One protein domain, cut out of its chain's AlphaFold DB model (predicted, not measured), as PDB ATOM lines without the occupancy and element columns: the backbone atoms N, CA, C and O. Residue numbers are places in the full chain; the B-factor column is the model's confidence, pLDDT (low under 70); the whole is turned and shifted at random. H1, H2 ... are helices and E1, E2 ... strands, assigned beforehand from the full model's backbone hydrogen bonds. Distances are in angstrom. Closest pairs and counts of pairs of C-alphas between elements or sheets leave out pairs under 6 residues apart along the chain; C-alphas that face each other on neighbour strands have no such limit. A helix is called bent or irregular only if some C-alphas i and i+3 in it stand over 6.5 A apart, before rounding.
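AT A GLANCE: This is residues 264 to 342 of the 343 residues of an uncharacterized protein of Strongyloides venezuelensis (UniProt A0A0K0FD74). A small, strongly twisted sheet of three strands has one helix on each face: H1 beside the strands on one, H2 crossing E1 on the other, with its end and the last residues, 337 to 342, sticking out. The 79 printed residues hold two named helices and three named strands in the order H1 E1 E2 E3 H2, a mixed class. The sheet, E1 - E2 - E3, is antiparallel, a meander in which each strand is the neighbour of the one before. The whole is compact, with a radius of gyration of the C-alphas of 12.8 A and spans of 38 by 29 by 22 A.

HOW THE PARTS SIT: E2, residues 300 to 307, is the inner strand. It forms a hairpin with E1, residues 287 to 295, with N 290 and O 304 at 2.9 A. E2 forms another hairpin with E3, residues 313 to 317, with N 303 and O 316 at 2.8 A. E1 bends by 67 degrees at residue 290. H1, residues 264 to 274, is on the sheet at a height of 6.3 A, over none of the strands, but only just: 2 of its 11 C-alphas fall on E1. It touches E3, the closest C-alphas being those of Val 271 and Cys 314, 6.0 A apart. On the opposite face H2, residues 323 to 340, is over E1 at a height of 9.6 A and runs across the strands, at 67 degrees to E1 on the local plane. H2 touches E1, the closest C-alphas being those of Ile 289 and Lys 328, 7.0 A apart. H1 and H2 are apart. Every O i to N i+4 pair is within hydrogen-bond range in H1, and 11 of 14 in H2.

IN THESE COORDINATES: H1 begins at C-alpha 264, (146.615, 3.483, 151.591), and is 15.9 A long. E1 measures 21.0 A, E2 21.7 A and E3 13.4 A. H2 measures 26.5 A and ends at C-alpha 340, (160.815, 11.730, 139.828); it is irregular, with C-alphas 324 and 327 7.3 A apart.

THE WHOLE: The two C-alphas farthest apart, those of Glu 276 and Asn 342, are 39.0 A apart. The printed part has no cut. The link from H1 to E1, 12 residues, is long; the other links are tight. The mean pLDDT of the printed part is 80.0; residue 274 and residues 276 to 281 and 338 to 342 are under 70.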
ATOM      1  N   GLU A 264     146.584   4.539 152.615       71.75
ATOM      2  CA  GLU A 264     146.615   3.483 151.591       71.75
ATOM      3  C   GLU A 264     145.678   2.335 151.961       71.75
ATOM      4  O   GLU A 264     144.846   1.928 151.147       71.75
ATOM      5  N   LYS A 265     145.738   1.881 153.219       74.69
ATOM      6  CA  LYS A 265     144.814   0.873 153.741       74.69
ATOM      7  C   LYS A 265     143.354   1.322 153.627       74.69
ATOM      8  O   LYS A 265     142.524   0.577 153.117       74.69
ATOM      9  N   GLY A 266     143.044   2.557 154.023       74.50
ATOM     10  CA  GLY A 266     141.685   3.094 153.940       74.50
ATOM     11  C   GLY A 266     141.135   3.157 152.511       74.50
ATOM     12  O   GLY A 266     139.934   2.992 152.310       74.50
ATOM     13  N   ILE A 267     141.984   3.375 151.502       72.19
ATOM     14  CA  ILE A 267     141.572   3.291 150.093       72.19
ATOM     15  C   ILE A 267     141.268   1.851 149.702       72.19
ATOM     16  O   ILE A 267     140.222   1.611 149.104       72.19
ATOM     17  N   VAL A 268     142.146   0.908 150.053       77.38
ATOM     18  CA  VAL A 268     141.948  -0.507 149.716       77.38
ATOM     19  C   VAL A 268     140.634  -1.025 150.294       77.38
ATOM     20  O   VAL A 268     139.838  -1.617 149.568       77.38
ATOM     21  N   ASP A 269     140.380  -0.736 151.571       76.31
ATOM     22  CA  ASP A 269     139.178  -1.183 152.275       76.31
ATOM     23  C   ASP A 269     137.902  -0.600 151.653       76.31
ATOM     24  O   ASP A 269     136.931  -1.324 151.434       76.31
ATOM     25  N   ARG A 270     137.910   0.694 151.302       73.69
ATOM     26  CA  ARG A 270     136.758   1.355 150.666       73.69
ATOM     27  C   ARG A 270     136.462   0.805 149.279       73.69
ATOM     28  O   ARG A 270     135.308   0.510 148.989       73.69
ATOM     29  N   VAL A 271     137.482   0.653 148.434       76.88
ATOM     30  CA  VAL A 271     137.276   0.155 147.066       76.88
ATOM     31  C   VAL A 271     136.782  -1.288 147.108       76.88
ATOM     32  O   VAL A 271     135.813  -1.617 146.432       76.88
ATOM     33  N   ARG A 272     137.362  -2.128 147.973       78.31
ATOM     34  CA  ARG A 272     136.938  -3.524 148.141       78.31
ATOM     35  C   ARG A 272     135.507  -3.649 148.679       78.31
ATOM     36  O   ARG A 272     134.821  -4.602 148.334       78.31
ATOM     37  N   ALA A 273     135.048  -2.709 149.506       74.38
ATOM     38  CA  ALA A 273     133.675  -2.700 150.012       74.38
ATOM     39  C   ALA A 273     132.628  -2.343 148.940       74.38
ATOM     40  O   ALA A 273     131.473  -2.738 149.071       74.38
ATOM     41  N   VAL A 274     133.026  -1.597 147.905       68.12
ATOM     42  CA  VAL A 274     132.152  -1.120 146.813       68.12
ATOM     43  C   VAL A 274     132.260  -2.001 145.563       68.12
ATOM     44  O   VAL A 274     131.444  -1.914 144.650       68.12
ATOM     45  N   GLU A 275     133.269  -2.862 145.494       70.19
ATOM     46  CA  GLU A 275     133.524  -3.700 144.334       70.19
ATOM     47  C   GLU A 275     132.478  -4.819 144.193       70.19
ATOM     48  O   GLU A 275     132.590  -5.896 144.772       70.19
ATOM     49  N   GLU A 276     131.446  -4.557 143.389       60.44
ATOM     50  CA  GLU A 276     130.367  -5.512 143.104       60.44
ATOM     51  C   GLU A 276     130.687  -6.454 141.926       60.44
ATOM     52  O   GLU A 276     130.096  -7.529 141.805       60.44
ATOM     53  N   THR A 277     131.616  -6.078 141.040       56.44
ATOM     54  CA  THR A 277     131.904  -6.834 139.809       56.44
ATOM     55  C   THR A 277     133.110  -7.766 139.955       56.44
ATOM     56  O   THR A 277     134.213  -7.278 140.210       56.44
ATOM     57  N   PRO A 278     132.955  -9.084 139.717       56.28
ATOM     58  CA  PRO A 278     134.071 -10.024 139.725       56.28
ATOM     59  C   PRO A 278     135.075  -9.729 138.599       56.28
ATOM     60  O   PRO A 278     134.712  -9.259 137.518       56.28
ATOM     61  N   SER A 279     136.350 -10.037 138.853       63.47
ATOM     62  CA  SER A 279     137.497  -9.633 138.029       63.47
ATOM     63  C   SER A 279     137.516 -10.179 136.592       63.47
ATOM     64  O   SER A 279     138.217  -9.621 135.748       63.47
ATOM     65  N   GLU A 280     136.724 -11.209 136.276       60.66
ATOM     66  CA  GLU A 280     136.767 -11.919 134.985       60.66
ATOM     67  C   GLU A 280     136.093 -11.196 133.801       60.66
ATOM     68  O   GLU A 280     136.407 -11.521 132.660       60.66
ATOM     69  N   ASN A 281     135.232 -10.190 134.021       67.44
ATOM     70  CA  ASN A 281     134.452  -9.537 132.946       67.44
ATOM     71  C   ASN A 281     134.730  -8.033 132.777       67.44
ATOM     72  O   ASN A 281     133.861  -7.268 132.360       67.44
ATOM     73  N   ARG A 282     135.937  -7.577 133.116       81.69
ATOM     74  CA  ARG A 282     136.300  -6.158 132.997       81.69
ATOM     75  C   ARG A 282     136.649  -5.789 131.547       81.69
ATOM     76  O   ARG A 282     137.546  -6.392 130.956       81.69
ATOM     77  N   ASP A 283     136.002  -4.760 130.992       86.56
ATOM     78  CA  ASP A 283     136.388  -4.199 129.690       86.56
ATOM     79  C   ASP A 283     137.607  -3.278 129.829       86.56
ATOM     80  O   ASP A 283     137.514  -2.089 130.128       86.56
ATOM     81  N   TRP A 284     138.785  -3.839 129.573       89.06
ATOM     82  CA  TRP A 284     140.067  -3.144 129.672       89.06
ATOM     83  C   TRP A 284     140.260  -1.976 128.701       89.06
ATOM     84  O   TRP A 284     141.202  -1.190 128.878       89.06
ATOM     85  N   THR A 285     139.411  -1.838 127.680       88.06
ATOM     86  CA  THR A 285     139.463  -0.678 126.784       88.06
ATOM     87  C   THR A 285     139.034   0.598 127.505       88.06
ATOM     88  O   THR A 285     139.693   1.624 127.335       88.06
ATOM     89  N   GLU A 286     138.053   0.494 128.402       88.44
ATOM     90  CA  GLU A 286     137.448   1.600 129.158       88.44
ATOM     91  C   GLU A 286     138.160   1.893 130.487       88.44
ATOM     92  O   GLU A 286     137.835   2.860 131.179       88.44
ATOM     93  N   LEU A 287     139.127   1.051 130.854       88.88
ATOM     94  CA  LEU A 287     139.850   1.124 132.118       88.88
ATOM     95  C   LEU A 287     141.140   1.950 132.025       88.88
ATOM     96  O   LEU A 287     141.997   1.701 131.170       88.88
ATOM     97  N   GLU A 288     141.339   2.862 132.971       87.56
ATOM     98  CA  GLU A 288     142.555   3.661 133.131       87.56
ATOM     99  C   GLU A 288     143.222   3.413 134.485       87.56
ATOM    100  O   GLU A 288     142.572   3.399 135.528       87.56
ATOM    101  N   ILE A 289     144.543   3.223 134.483       87.69
ATOM    102  CA  ILE A 289     145.317   3.025 135.714       87.69
ATOM    103  C   ILE A 289     145.611   4.394 136.326       87.69
ATOM    104  O   ILE A 289     146.346   5.188 135.739       87.69
ATOM    105  N   ILE A 290     145.074   4.648 137.521       83.69
ATOM    106  CA  ILE A 290     145.260   5.917 138.236       83.69
ATOM    107  C   ILE A 290     146.527   5.874 139.085       83.69
ATOM    108  O   ILE A 290     147.357   6.783 139.033       83.69
ATOM    109  N   THR A 291     146.665   4.835 139.909       83.31
ATOM    110  CA  THR A 291     147.787   4.698 140.843       83.31
ATOM    111  C   THR A 291     148.059   3.236 141.181       83.31
ATOM    112  O   THR A 291     147.218   2.366 140.968       83.31
ATOM    113  N   SER A 292     149.238   2.963 141.731       85.81
ATOM    114  CA  SER A 292     149.537   1.722 142.445       85.81
ATOM    115  C   SER A 292     149.307   1.940 143.938       85.81
ATOM    116  O   SER A 292     149.674   2.995 144.455       85.81
ATOM    117  N   VAL A 293     148.742   0.949 144.618       82.25
ATOM    118  CA  VAL A 293     148.559   0.923 146.071       82.25
ATOM    119  C   VAL A 293     149.190  -0.360 146.591       82.25
ATOM    120  O   VAL A 293     148.923  -1.443 146.068       82.25
ATOM    121  N   TYR A 294     150.047  -0.247 147.600       80.75
ATOM    122  CA  TYR A 294     150.612  -1.418 148.254       80.75
ATOM    123  C   TYR A 294     149.768  -1.766 149.474       80.75
ATOM    124  O   TYR A 294     149.576  -0.946 150.365       80.75
ATOM    125  N   SER A 295     149.261  -2.991 149.522       78.81
ATOM    126  CA  SER A 295     148.550  -3.479 150.694       78.81
ATOM    127  C   SER A 295     149.533  -4.209 151.605       78.81
ATOM    128  O   SER A 295     150.156  -5.208 151.235       78.81
ATOM    129  N   SER A 296     149.691  -3.694 152.824       72.31
ATOM    130  CA  SER A 296     150.581  -4.279 153.829       72.31
ATOM    131  C   SER A 296     150.068  -5.606 154.395       72.31
ATOM    132  O   SER A 296     150.856  -6.362 154.951       72.31
ATOM    133  N   GLU A 297     148.765  -5.885 154.284       74.56
ATOM    134  CA  GLU A 297     148.129  -7.068 154.883       74.56
ATOM    135  C   GLU A 297     148.399  -8.348 154.093       74.56
ATOM    136  O   GLU A 297     148.700  -9.392 154.666       74.56
ATOM    137  N   ASP A 298     148.325  -8.258 152.770       79.62
ATOM    138  CA  ASP A 298     148.564  -9.362 151.841       79.62
ATOM    139  C   ASP A 298     149.901  -9.231 151.105       79.62
ATOM    140  O   ASP A 298     150.269 -10.119 150.336       79.62
ATOM    141  N   THR A 299     150.670  -8.171 151.375       81.19
ATOM    142  CA  THR A 299     151.972  -7.882 150.752       81.19
ATOM    143  C   THR A 299     151.909  -7.838 149.224       81.19
ATOM    144  O   THR A 299     152.845  -8.245 148.531       81.19
ATOM    145  N   LYS A 300     150.783  -7.357 148.685       82.12
ATOM    146  CA  LYS A 300     150.530  -7.272 147.245       82.12
ATOM    147  C   LYS A 300     150.468  -5.827 146.766       82.12
ATOM    148  O   LYS A 300     149.981  -4.929 147.449       82.12
ATOM    149  N   GLU A 301     150.955  -5.623 145.545       84.62
ATOM    150  CA  GLU A 301     150.765  -4.383 144.794       84.62
ATOM    151  C   GLU A 301     149.464  -4.493 143.993       84.62
ATOM    152  O   GLU A 301     149.339  -5.339 143.100       84.62
ATOM    153  N   TYR A 302     148.518  -3.618 144.309       88.31
ATOM    154  CA  TYR A 302     147.294  -3.414 143.554       88.31
ATOM    155  C   TYR A 302     147.431  -2.184 142.667       88.31
ATOM    156  O   TYR A 302     148.137  -1.228 142.988       88.31
ATOM    157  N   TYR A 303     146.711  -2.184 141.557       89.00
ATOM    158  CA  TYR A 303     146.495  -1.003 140.742       89.00
ATOM    159  C   TYR A 303     145.072  -0.517 140.977       89.00
ATOM    160  O   TYR A 303     144.123  -1.283 140.823       89.00
ATOM    161  N   LEU A 304     144.933   0.749 141.361       87.81
ATOM    162  CA  LEU A 304     143.644   1.420 141.378       87.81
ATOM    163  C   LEU A 304     143.311   1.808 139.943       87.81
ATOM    164  O   LEU A 304     144.021   2.609 139.320       87.81
ATOM    165  N   VAL A 305     142.247   1.211 139.427       89.25
ATOM    166  CA  VAL A 305     141.819   1.360 138.044       89.25
ATOM    167  C   VAL A 305     140.443   2.002 138.017       89.25
ATOM    168  O   VAL A 305     139.574   1.682 138.827       89.25
ATOM    169  N   TYR A 306     140.261   2.926 137.086       85.38
ATOM    170  CA  TYR A 306     139.038   3.686 136.903       85.38
ATOM    171  C   TYR A 306     138.376   3.332 135.585       85.38
ATOM    172  O   TYR A 306     139.028   3.323 134.541       85.38
ATOM    173  N   ASN A 307     137.082   3.043 135.645       85.12
ATOM    174  CA  ASN A 307     136.267   2.831 134.468       85.12
ATOM    175  C   ASN A 307     135.717   4.174 133.981       85.12
ATOM    176  O   ASN A 307     134.931   4.832 134.662       85.12
ATOM    177  N   THR A 308     136.132   4.568 132.782       80.44
ATOM    178  CA  THR A 308     135.749   5.840 132.157       80.44
ATOM    179  C   THR A 308     134.286   5.894 131.707       80.44
ATOM    180  O   THR A 308     133.746   6.991 131.564       80.44
ATOM    181  N   THR A 309     133.634   4.741 131.537       81.12
ATOM    182  CA  THR A 309     132.233   4.609 131.117       81.12
ATOM    183  C   THR A 309     131.282   4.556 132.312       81.12
ATOM    184  O   THR A 309     130.284   5.276 132.338       81.12
ATOM    185  N   THR A 310     131.575   3.731 133.322       79.06
ATOM    186  CA  THR A 310     130.720   3.564 134.515       79.06
ATOM    187  C   THR A 310     131.077   4.506 135.660       79.06
ATOM    188  O   THR A 310     130.354   4.551 136.652       79.06
ATOM    189  N   TYR A 311     132.176   5.257 135.540       77.88
ATOM    190  CA  TYR A 311     132.704   6.152 136.576       77.88
ATOM    191  C   TYR A 311     133.042   5.442 137.900       77.88
ATOM    192  O   TYR A 311     133.148   6.088 138.941       77.88
ATOM    193  N   SER A 312     133.223   4.118 137.875       78.88
ATOM    194  CA  SER A 312     133.546   3.312 139.055       78.88
ATOM    195  C   SER A 312     135.050   3.071 139.188       78.88
ATOM    196  O   SER A 312     135.808   3.155 138.217       78.88
ATOM    197  N   THR A 313     135.499   2.765 140.406       82.88
ATOM    198  CA  THR A 313     136.888   2.372 140.681       82.88
ATOM    199  C   THR A 313     136.950   0.936 141.171       82.88
ATOM    200  O   THR A 313     136.031   0.455 141.827       82.88
ATOM    201  N   CYS A 314     138.031   0.245 140.828       85.38
ATOM    202  CA  CYS A 314     138.284  -1.122 141.263       85.38
ATOM    203  C   CYS A 314     139.775  -1.334 141.528       85.38
ATOM    204  O   CYS A 314     140.630  -0.594 141.023       85.38
ATOM    205  N   LEU A 315     140.085  -2.346 142.336       88.44
ATOM    206  CA  LEU A 315     141.456  -2.784 142.551       88.44
ATOM    207  C   LEU A 315     141.755  -3.954 141.630       88.44
ATOM    208  O   LEU A 315     140.975  -4.897 141.503       88.44
ATOM    209  N   VAL A 316     142.915  -3.888 140.991       89.12
ATOM    210  CA  VAL A 316     143.337  -4.913 140.049       89.12
ATOM    211  C   VAL A 316     144.739  -5.370 140.378       89.12
ATOM    212  O   VAL A 316     145.663  -4.561 140.486       89.12
ATOM    213  N   GLU A 317     144.923  -6.676 140.530       89.25
ATOM    214  CA  GLU A 317     146.264  -7.221 140.690       89.25
ATOM    215  C   GLU A 317     147.006  -7.219 139.351       89.25
ATOM    216  O   GLU A 317     146.427  -7.393 138.280       89.25
ATOM    217  N   LYS A 318     148.337  -7.111 139.393       88.56
ATOM    218  CA  LYS A 318     149.178  -7.127 138.184       88.56
ATOM    219  C   LYS A 318     148.900  -8.316 137.252       88.56
ATOM    220  O   LYS A 318     149.055  -8.196 136.037       88.56
ATOM    221  N   HIS A 319     148.576  -9.474 137.825       88.12
ATOM    222  CA  HIS A 319     148.361 -10.709 137.080       88.12
ATOM    223  C   HIS A 319     146.983 -10.769 136.399       88.12
ATOM    224  O   HIS A 319     146.844 -11.492 135.419       88.12
ATOM    225  N   GLU A 320     146.014  -9.977 136.866       88.81
ATOM    226  CA  GLU A 320     144.674  -9.853 136.276       88.81
ATOM    227  C   GLU A 320     144.671  -8.965 135.021       88.81
ATOM    228  O   GLU A 320     143.704  -8.958 134.266       88.81
ATOM    229  N   ILE A 321     145.754  -8.215 134.783       89.38
ATOM    230  CA  ILE A 321     145.898  -7.318 133.632       89.38
ATOM    231  C   ILE A 321     146.296  -8.138 132.395       89.38
ATOM    232  O   ILE A 321     147.418  -8.672 132.370       89.38
ATOM    233  N   PRO A 322     145.448  -8.206 131.346       90.56
ATOM    234  CA  PRO A 322     145.753  -8.948 130.133       90.56
ATOM    235  C   PRO A 322     147.014  -8.418 129.459       90.56
ATOM    236  O   PRO A 322     147.282  -7.212 129.459       90.56
ATOM    237  N   ASP A 323     147.767  -9.313 128.822       91.50
ATOM    238  CA  ASP A 323     149.028  -8.961 128.161       91.50
ATOM    239  C   ASP A 323     148.866  -7.836 127.129       91.50
ATOM    240  O   ASP A 323     149.721  -6.952 127.046       91.50
ATOM    241  N   SER A 324     147.737  -7.807 126.413       91.75
ATOM    242  CA  SER A 324     147.398  -6.763 125.437       91.75
ATOM    243  C   SER A 324     147.267  -5.364 126.042       91.75
ATOM    244  O   SER A 324     147.447  -4.390 125.318       91.75
ATOM    245  N   PHE A 325     147.018  -5.240 127.350       91.81
ATOM    246  CA  PHE A 325     146.854  -3.963 128.057       91.81
ATOM    247  C   PHE A 325     148.006  -3.635 129.009       91.81
ATOM    248  O   PHE A 325     148.029  -2.564 129.614       91.81
ATOM    249  N   ARG A 326     149.039  -4.485 129.090       90.94
ATOM    250  CA  ARG A 326     150.230  -4.212 129.916       90.94
ATOM    251  C   ARG A 326     151.024  -2.982 129.472       90.94
ATOM    252  O   ARG A 326     151.842  -2.486 130.248       90.94
ATOM    253  N   TYR A 327     150.796  -2.460 128.266       89.69
ATOM    254  CA  TYR A 327     151.372  -1.176 127.860       89.69
ATOM    255  C   TYR A 327     150.872  -0.024 128.749       89.69
ATOM    256  O   TYR A 327     151.686   0.825 129.099       89.69
ATOM    257  N   LYS A 328     149.617  -0.057 129.232       88.94
ATOM    258  CA  LYS A 328     149.067   0.953 130.154       88.94
ATOM    259  C   LYS A 328     149.853   1.008 131.471       88.94
ATOM    260  O   LYS A 328     150.159   2.084 131.975       88.94
ATOM    261  N   LEU A 329     150.277  -0.149 131.999       88.19
ATOM    262  CA  LEU A 329     151.167  -0.216 133.173       88.19
ATOM    263  C   LEU A 329     152.538   0.402 132.895       88.19
ATOM    264  O   LEU A 329     153.129   1.024 133.777       88.19
ATOM    265  N   ARG A 330     153.079   0.176 131.694       87.00
ATOM    266  CA  ARG A 330     154.374   0.730 131.294       87.00
ATOM    267  C   ARG A 330     154.290   2.247 131.173       87.00
ATOM    268  O   ARG A 330     155.108   2.927 131.772       87.00
ATOM    269  N   GLU A 331     153.270   2.761 130.491       86.88
ATOM    270  CA  GLU A 331     153.010   4.198 130.363       86.88
ATOM    271  C   GLU A 331     152.840   4.868 131.729       86.88
ATOM    272  O   GLU A 331     153.450   5.905 131.991       86.88
ATOM    273  N   PHE A 332     152.090   4.236 132.633       85.88
ATOM    274  CA  PHE A 332     151.943   4.686 134.013       85.88
ATOM    275  C   PHE A 332     153.290   4.750 134.757       85.88
ATOM    276  O   PHE A 332     153.625   5.769 135.369       85.88
ATOM    277  N   LYS A 333     154.108   3.692 134.679       86.00
ATOM    278  CA  LYS A 333     155.432   3.654 135.324       86.00
ATOM    279  C   LYS A 333     156.397   4.673 134.726       86.00
ATOM    280  O   LYS A 333     157.123   5.331 135.475       86.00
ATOM    281  N   ASP A 334     156.375   4.847 133.411       82.69
ATOM    282  CA  ASP A 334     157.178   5.845 132.709       82.69
ATOM    283  C   ASP A 334     156.758   7.263 133.118       82.69
ATOM    284  O   ASP A 334     157.617   8.104 133.390       82.69
ATOM    285  N   MET A 335     155.452   7.525 133.241       78.50
ATOM    286  CA  MET A 335     154.923   8.794 133.744       78.50
ATOM    287  C   MET A 335     155.432   9.089 135.161       78.50
ATOM    288  O   MET A 335     155.899  10.199 135.420       78.50
ATOM    289  N   ILE A 336     155.375   8.119 136.078       75.00
ATOM    290  CA  ILE A 336     155.871   8.301 137.451       75.00
ATOM    291  C   ILE A 336     157.385   8.529 137.471       75.00
ATOM    292  O   ILE A 336     157.868   9.400 138.193       75.00
ATOM    293  N   THR A 337     158.139   7.768 136.679       76.06
ATOM    294  CA  THR A 337     159.607   7.838 136.664       76.06
ATOM    295  C   THR A 337     160.084   9.179 136.110       76.06
ATOM    296  O   THR A 337     160.862   9.866 136.767       76.06
ATOM    297  N   ARG A 338     159.514   9.634 134.984       69.38
ATOM    298  CA  ARG A 338     159.786  10.971 134.429       69.38
ATOM    299  C   ARG A 338     159.451  12.090 135.409       69.38
ATOM    300  O   ARG A 338     160.089  13.137 135.379       69.38
ATOM    301  N   LYS A 339     158.447  11.909 136.272       58.59
ATOM    302  CA  LYS A 339     158.124  12.894 137.314       58.59
ATOM    303  C   LYS A 339     159.187  12.937 138.412       58.59
ATOM    304  O   LYS A 339     159.532  14.031 138.838       58.59
ATOM    305  N   LYS A 340     159.734  11.789 138.827       63.25
ATOM    306  CA  LYS A 340     160.815  11.730 139.828       63.25
ATOM    307  C   LYS A 340     162.114  12.377 139.346       63.25
ATOM    308  O   LYS A 340     162.848  12.902 140.165       63.25
ATOM    309  N   GLU A 341     162.384  12.352 138.044       63.88
ATOM    310  CA  GLU A 341     163.586  12.964 137.454       63.88
ATOM    311  C   GLU A 341     163.476  14.491 137.261       63.88
ATOM    312  O   GLU A 341     164.483  15.148 137.010       63.88
ATOM    313  N   ASN A 342     162.269  15.066 137.354       49.97
ATOM    314  CA  ASN A 342     162.001  16.497 137.129       49.97
ATOM    315  C   ASN A 342     161.754  17.308 138.423       49.97
ATOM    316  O   ASN A 342     161.385  18.492 138.346       49.97
TER     317      ASN A 342